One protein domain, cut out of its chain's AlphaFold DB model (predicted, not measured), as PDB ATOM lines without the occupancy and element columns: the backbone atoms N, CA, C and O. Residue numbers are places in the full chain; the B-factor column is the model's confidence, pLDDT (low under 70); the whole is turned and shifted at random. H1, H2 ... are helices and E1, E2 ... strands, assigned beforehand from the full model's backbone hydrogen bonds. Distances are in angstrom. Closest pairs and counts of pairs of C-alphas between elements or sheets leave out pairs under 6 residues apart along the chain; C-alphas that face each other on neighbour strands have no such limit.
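What this domain is: This is residues 510 to 525 and 535 to 570 of the 750 residues of the protein "DNA replication regulator SLD2" of Rhodotorula diobovata (UniProt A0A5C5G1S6). A small sheet of three strands sits at one end of one long helix, H1, whose residues 546 to 570 stick out. 52 residues are printed, with E1, E2, E3 and H1 in that order, a mixed class; E2 and E3 are antiparallel. The whole is extended, radius of gyration of the C-alphas 18.0 A, spans 54 by 27 by 12 A.

How they stand to each other: E1, residues 511 to 513, and E2, residues 518 to 524, meet only at a point, C-alphas 512 and 519 facing each other at 5.4 A. E2 and E3, residues 535 to 541, are antiparallel at 159 degrees; N 519 and O 540, 2.9 A apart, are within hydrogen-bond range. E1 and E3 are apart. H1, residues 542 to 570, only grazes the sheet, with residues 542 to 545; 24 of its 25 O i to N i+4 pairs are within range.

Where its parts are: E1 begins at C-alpha 511 (157.308, 131.115, 172.776). From first to last C-alpha, E1 measures 6.2 A, E2 18.6 A, E3 18.9 A and H1 41.7 A, ending at C-alpha 570 (143.893, 176.667, 192.093).

The domain as a whole: The farthest C-alphas, Arg 535 and Ala 570, are 53.9 A apart. Residues 526 to 534 are not printed; C-alphas 525 and 535 are 6.8 A apart. No link printed whole is long. Residues 510 to 515 have pLDDT under 70.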
ATOM      1  N   VAL A 510     155.655 130.369 176.727       57.91
ATOM      2  CA  VAL A 510     156.221 129.219 175.988       57.91
ATOM      3  C   VAL A 510     156.962 129.598 174.693       57.91
ATOM      4  O   VAL A 510     157.963 128.959 174.371       57.91
ATOM      5  N   SER A 511     156.528 130.615 173.929       58.81
ATOM      6  CA  SER A 511     157.308 131.115 172.776       58.81
ATOM      7  C   SER A 511     156.900 132.514 172.285       58.81
ATOM      8  O   SER A 511     155.719 132.833 172.175       58.81
ATOM      9  N   SER A 512     157.880 133.341 171.898       55.59
ATOM     10  CA  SER A 512     157.650 134.629 171.220       55.59
ATOM     11  C   SER A 512     158.046 134.556 169.737       55.59
ATOM     12  O   SER A 512     159.208 134.703 169.354       55.59
ATOM     13  N   SER A 513     157.060 134.320 168.862       61.28
ATOM     14  CA  SER A 513     157.264 134.164 167.413       61.28
ATOM     15  C   SER A 513     157.416 135.516 166.700       61.28
ATOM     16  O   SER A 513     156.562 135.968 165.929       61.28
ATOM     17  N   ARG A 514     158.555 136.174 166.938       59.00
ATOM     18  CA  ARG A 514     158.859 137.525 166.428       59.00
ATOM     19  C   ARG A 514     158.801 137.657 164.898       59.00
ATOM     20  O   ARG A 514     158.660 138.759 164.386       59.00
ATOM     21  N   ALA A 515     158.864 136.541 164.171       65.94
ATOM     22  CA  ALA A 515     158.772 136.484 162.711       65.94
ATOM     23  C   ALA A 515     157.369 136.784 162.134       65.94
ATOM     24  O   ALA A 515     157.234 136.861 160.914       65.94
ATOM     25  N   ARG A 516     156.326 136.930 162.971       74.56
ATOM     26  CA  ARG A 516     154.954 137.269 162.527       74.56
ATOM     27  C   ARG A 516     154.317 138.477 163.222       74.56
ATOM     28  O   ARG A 516     153.204 138.844 162.866       74.56
ATOM     29  N   GLY A 517     154.992 139.099 164.190       82.69
ATOM     30  CA  GLY A 517     154.382 140.154 165.012       82.69
ATOM     31  C   GLY A 517     153.241 139.635 165.899       82.69
ATOM     32  O   GLY A 517     152.277 140.354 166.162       82.69
ATOM     33  N   GLU A 518     153.328 138.375 166.331       86.56
ATOM     34  CA  GLU A 518     152.335 137.683 167.156       86.56
ATOM     35  C   GLU A 518     153.001 137.182 168.442       86.56
ATOM     36  O   GLU A 518     153.832 136.268 168.416       86.56
ATOM     37  N   LEU A 519     152.625 137.771 169.579       82.44
ATOM     38  CA  LEU A 519     152.972 137.247 170.893       82.44
ATOM     39  C   LEU A 519     151.960 136.155 171.257       82.44
ATOM     40  O   LEU A 519     150.753 136.397 171.251       82.44
ATOM     41  N   VAL A 520     152.452 134.960 171.573       86.69
ATOM     42  CA  VAL A 520     151.630 133.803 171.934       86.69
ATOM     43  C   VAL A 520     151.833 133.500 173.413       86.69
ATOM     44  O   VAL A 520     152.958 133.287 173.860       86.69
ATOM     45  N   LEU A 521     150.736 133.469 174.165       86.94
ATOM     46  CA  LEU A 521     150.702 133.087 175.571       86.94
ATOM     47  C   LEU A 521     149.840 131.829 175.694       86.94
ATOM     48  O   LEU A 521     148.616 131.897 175.583       86.94
ATOM     49  N   ASP A 522     150.482 130.681 175.893       85.69
ATOM     50  CA  ASP A 522     149.791 129.424 176.180       85.69
ATOM     51  C   ASP A 522     149.459 129.387 177.681       85.69
ATOM     52  O   ASP A 522     150.303 129.055 178.511       85.69
ATOM     53  N   VAL A 523     148.231 129.766 178.038       86.50
ATOM     54  CA  VAL A 523     147.758 129.790 179.425       86.50
ATOM     55  C   VAL A 523     147.256 128.396 179.799       86.50
ATOM     56  O   VAL A 523     146.160 127.969 179.427       86.50
ATOM     57  N   THR A 524     148.073 127.666 180.553       81.62
ATOM     58  CA  THR A 524     147.645 126.452 181.251       81.62
ATOM     59  C   THR A 524     146.782 126.840 182.446       81.62
ATOM     60  O   THR A 524     147.303 127.373 183.424       81.62
ATOM     61  N   ARG A 525     145.471 126.567 182.391       79.12
ATOM     62  CA  ARG A 525     144.645 126.599 183.607       79.12
ATOM     63  C   ARG A 525     145.099 125.508 184.569       79.12
ATOM     64  O   ARG A 525     145.372 124.385 184.147       79.12
ATOM     65  N   ARG A 535     144.128 123.877 177.237       82.31
ATOM     66  CA  ARG A 535     145.175 124.895 177.070       82.31
ATOM     67  C   ARG A 535     144.597 126.050 176.257       82.31
ATOM     68  O   ARG A 535     144.312 125.871 175.074       82.31
ATOM     69  N   GLU A 536     144.421 127.215 176.871       83.25
ATOM     70  CA  GLU A 536     143.941 128.402 176.162       83.25
ATOM     71  C   GLU A 536     145.119 129.184 175.582       83.25
ATOM     72  O   GLU A 536     146.026 129.609 176.294       83.25
ATOM     73  N   ARG A 537     145.107 129.368 174.261       86.12
ATOM     74  CA  ARG A 537     146.184 130.024 173.519       86.12
ATOM     75  C   ARG A 537     145.813 131.468 173.211       86.12
ATOM     76  O   ARG A 537     145.117 131.740 172.232       86.12
ATOM     77  N   LEU A 538     146.288 132.398 174.032       87.00
ATOM     78  CA  LEU A 538     146.073 133.825 173.825       87.00
ATOM     79  C   LEU A 538     147.039 134.341 172.745       87.00
ATOM     80  O   LEU A 538     148.257 134.315 172.924       87.00
ATOM     81  N   VAL A 539     146.502 134.826 171.624       89.75
ATOM     82  CA  VAL A 539     147.293 135.457 170.555       89.75
ATOM     83  C   VAL A 539     147.137 136.973 170.649       89.75
ATOM     84  O   VAL A 539     146.050 137.515 170.456       89.75
ATOM     85  N   ILE A 540     148.232 137.671 170.947       89.69
ATOM     86  CA  ILE A 540     148.291 139.131 170.998       89.69
ATOM     87  C   ILE A 540     149.117 139.622 169.807       89.69
ATOM     88  O   ILE A 540     150.346 139.555 169.812       89.69
ATOM     89  N   HIS A 541     148.448 140.173 168.793       89.00
ATOM     90  CA  HIS A 541     149.131 140.873 167.704       89.00
ATOM     91  C   HIS A 541     149.876 142.105 168.253       89.00
ATOM     92  O   HIS A 541     149.270 142.985 168.879       89.00
ATOM     93  N   GLU A 542     151.185 142.194 168.000       83.69
ATOM     94  CA  GLU A 542     152.067 143.256 168.507       83.69
ATOM     95  C   GLU A 542     151.597 144.650 168.063       83.69
ATOM     96  O   GLU A 542     151.673 145.609 168.831       83.69
ATOM     97  N   THR A 543     151.024 144.759 166.861       88.12
ATOM     98  CA  THR A 543     150.417 145.988 166.323       88.12
ATOM     99  C   THR A 543     149.257 146.486 167.193       88.12
ATOM    100  O   THR A 543     149.221 147.656 167.577       88.12
ATOM    101  N   GLY A 544     148.344 145.589 167.577       91.12
ATOM    102  CA  GLY A 544     147.212 145.874 168.465       91.12
ATOM    103  C   GLY A 544     147.616 146.093 169.929       91.12
ATOM    104  O   GLY A 544     146.895 146.758 170.676       91.12
ATOM    105  N   HIS A 545     148.770 145.573 170.355       88.62
ATOM    106  CA  HIS A 545     149.363 145.906 171.651       88.62
ATOM    107  C   HIS A 545     149.989 147.311 171.634       88.62
ATOM    108  O   HIS A 545     149.632 148.156 172.453       88.62
ATOM    109  N   ALA A 546     150.834 147.615 170.645       85.12
ATOM    110  CA  ALA A 546     151.460 148.927 170.475       85.12
ATOM    111  C   ALA A 546     150.429 150.057 170.287       85.12
ATOM    112  O   ALA A 546     150.617 151.161 170.803       85.12
ATOM    113  N   ALA A 547     149.311 149.783 169.605       92.00
ATOM    114  CA  ALA A 547     148.185 150.708 169.499       92.00
ATOM    115  C   ALA A 547     147.547 151.017 170.868       92.00
ATOM    116  O   ALA A 547     147.305 152.186 171.168       92.00
ATOM    117  N   ARG A 548     147.339 149.998 171.718       92.31
ATOM    118  CA  ARG A 548     146.800 150.154 173.082       92.31
ATOM    119  C   ARG A 548     147.764 150.895 174.012       92.31
ATOM    120  O   ARG A 548     147.337 151.832 174.680       92.31
ATOM    121  N   VAL A 549     149.063 150.589 173.977       94.31
ATOM    122  CA  VAL A 549     150.087 151.342 174.732       94.31
ATOM    123  C   VAL A 549     150.099 152.822 174.320       94.31
ATOM    124  O   VAL A 549     150.030 153.703 175.174       94.31
ATOM    125  N   ARG A 550     150.064 153.118 173.011       93.38
ATOM    126  CA  ARG A 550     149.948 154.496 172.490       93.38
ATOM    127  C   ARG A 550     148.593 155.161 172.777       93.38
ATOM    128  O   ARG A 550     148.477 156.375 172.606       93.38
ATOM    129  N   ALA A 551     147.549 154.421 173.145       94.56
ATOM    130  CA  ALA A 551     146.286 154.998 173.605       94.56
ATOM    131  C   ALA A 551     146.404 155.426 175.076       94.56
ATOM    132  O   ALA A 551     146.156 156.590 175.388       94.56
ATOM    133  N   LEU A 552     146.904 154.532 175.935       96.50
ATOM    134  CA  LEU A 552     147.151 154.798 177.355       96.50
ATOM    135  C   LEU A 552     148.146 155.952 177.571       96.50
ATOM    136  O   LEU A 552     147.896 156.819 178.400       96.50
ATOM    137  N   GLU A 553     149.219 156.042 176.777       96.38
ATOM    138  CA  GLU A 553     150.168 157.168 176.844       96.38
ATOM    139  C   GLU A 553     149.492 158.518 176.520       96.38
ATOM    140  O   GLU A 553     149.756 159.534 177.170       96.38
ATOM    141  N   ARG A 554     148.576 158.548 175.540       96.88
ATOM    142  CA  ARG A 554     147.803 159.759 175.211       96.88
ATOM    143  C   ARG A 554     146.822 160.121 176.323       96.88
ATOM    144  O   ARG A 554     146.655 161.307 176.598       96.88
ATOM    145  N   GLU A 555     146.194 159.134 176.955       97.12
ATOM    146  CA  GLU A 555     145.277 159.351 178.074       97.12
ATOM    147  C   GLU A 555     146.006 159.835 179.333       97.12
ATOM    148  O   GLU A 555     145.603 160.838 179.917       97.12
ATOM    149  N   GLU A 556     147.140 159.231 179.696       96.50
ATOM    150  CA  GLU A 556     147.973 159.694 180.811       96.50
ATOM    151  C   GLU A 556     148.502 161.120 180.561       96.50
ATOM    152  O   GLU A 556     148.506 161.968 181.458       96.50
ATOM    153  N   LYS A 557     148.877 161.434 179.312       96.69
ATOM    154  CA  LYS A 557     149.239 162.794 178.890       96.69
ATOM    155  C   LYS A 557     148.060 163.770 178.992       96.69
ATOM    156  O   LYS A 557     148.283 164.921 179.369       96.69
ATOM    157  N   ARG A 558     146.826 163.330 178.705       96.06
ATOM    158  CA  ARG A 558     145.599 164.124 178.911       96.06
ATOM    159  C   ARG A 558     145.362 164.369 180.401       96.06
ATOM    160  O   ARG A 558     145.206 165.521 180.794       96.06
ATOM    161  N   ARG A 559     145.472 163.331 181.238       97.25
ATOM    162  CA  ARG A 559     145.331 163.424 182.700       97.25
ATOM    163  C   ARG A 559     146.337 164.402 183.309       97.25
ATOM    164  O   ARG A 559     145.938 165.274 184.067       97.25
ATOM    165  N   ARG A 560     147.617 164.344 182.912       95.25
ATOM    166  CA  ARG A 560     148.641 165.317 183.350       95.25
ATOM    167  C   ARG A 560     148.383 166.748 182.860       95.25
ATOM    168  O   ARG A 560     148.859 167.691 183.488       95.25
ATOM    169  N   ALA A 561     147.680 166.933 181.742       95.12
ATOM    170  CA  ALA A 561     147.277 168.258 181.271       95.12
ATOM    171  C   ALA A 561     146.077 168.800 182.067       95.12
ATOM    172  O   ALA A 561     146.103 169.956 182.479       95.12
ATOM    173  N   GLU A 562     145.078 167.961 182.352       96.75
ATOM    174  CA  GLU A 562     143.932 168.277 183.220       96.75
ATOM    175  C   GLU A 562     144.380 168.589 184.660       96.75
ATOM    176  O   GLU A 562     143.954 169.580 185.247       96.75
ATOM    177  N   GLU A 563     145.307 167.800 185.206       96.81
ATOM    178  CA  GLU A 563     145.926 167.989 186.524       96.81
ATOM    179  C   GLU A 563     146.689 169.321 186.615       96.81
ATOM    180  O   GLU A 563     146.511 170.076 187.570       96.81
ATOM    181  N   ARG A 564     147.461 169.677 185.577       96.75
ATOM    182  CA  ARG A 564     148.128 170.989 185.482       96.75
ATOM    183  C   ARG A 564     147.154 172.149 185.309       96.75
ATOM    184  O   ARG A 564     147.379 173.199 185.897       96.75
ATOM    185  N   ALA A 565     146.083 171.971 184.537       95.81
ATOM    186  CA  ALA A 565     145.039 172.983 184.399       95.81
ATOM    187  C   ALA A 565     144.320 173.218 185.738       95.81
ATOM    188  O   ALA A 565     144.063 174.363 186.096       95.81
ATOM    189  N   ARG A 566     144.076 172.156 186.516       96.25
ATOM    190  CA  ARG A 566     143.519 172.248 187.871       96.25
ATOM    191  C   ARG A 566     144.479 172.922 188.854       96.25
ATOM    192  O   ARG A 566     144.026 173.744 189.639       96.25
ATOM    193  N   ALA A 567     145.776 172.618 188.797       95.12
ATOM    194  CA  ALA A 567     146.783 173.281 189.628       95.12
ATOM    195  C   ALA A 567     146.914 174.780 189.295       95.12
ATOM    196  O   ALA A 567     146.953 175.607 190.200       95.12
ATOM    197  N   ALA A 568     146.902 175.143 188.008       94.88
ATOM    198  CA  ALA A 568     146.903 176.541 187.574       94.88
ATOM    199  C   ALA A 568     145.613 177.281 187.973       94.88
ATOM    200  O   ALA A 568     145.676 178.434 188.384       94.88
ATOM    201  N   ALA A 569     144.453 176.619 187.898       93.94
ATOM    202  CA  ALA A 569     143.179 177.185 188.342       93.94
ATOM    203  C   ALA A 569     143.084 177.342 189.870       93.94
ATOM    204  O   ALA A 569     142.395 178.244 190.329       93.94
ATOM    205  N   ALA A 570     143.769 176.493 190.646       94.25
ATOM    206  CA  ALA A 570     143.893 176.667 192.093       94.25
ATOM    207  C   ALA A 570     144.770 177.885 192.425       94.25
ATOM    208  O   ALA A 570     144.312 178.780 193.121       94.25
TER     209      ALA A 570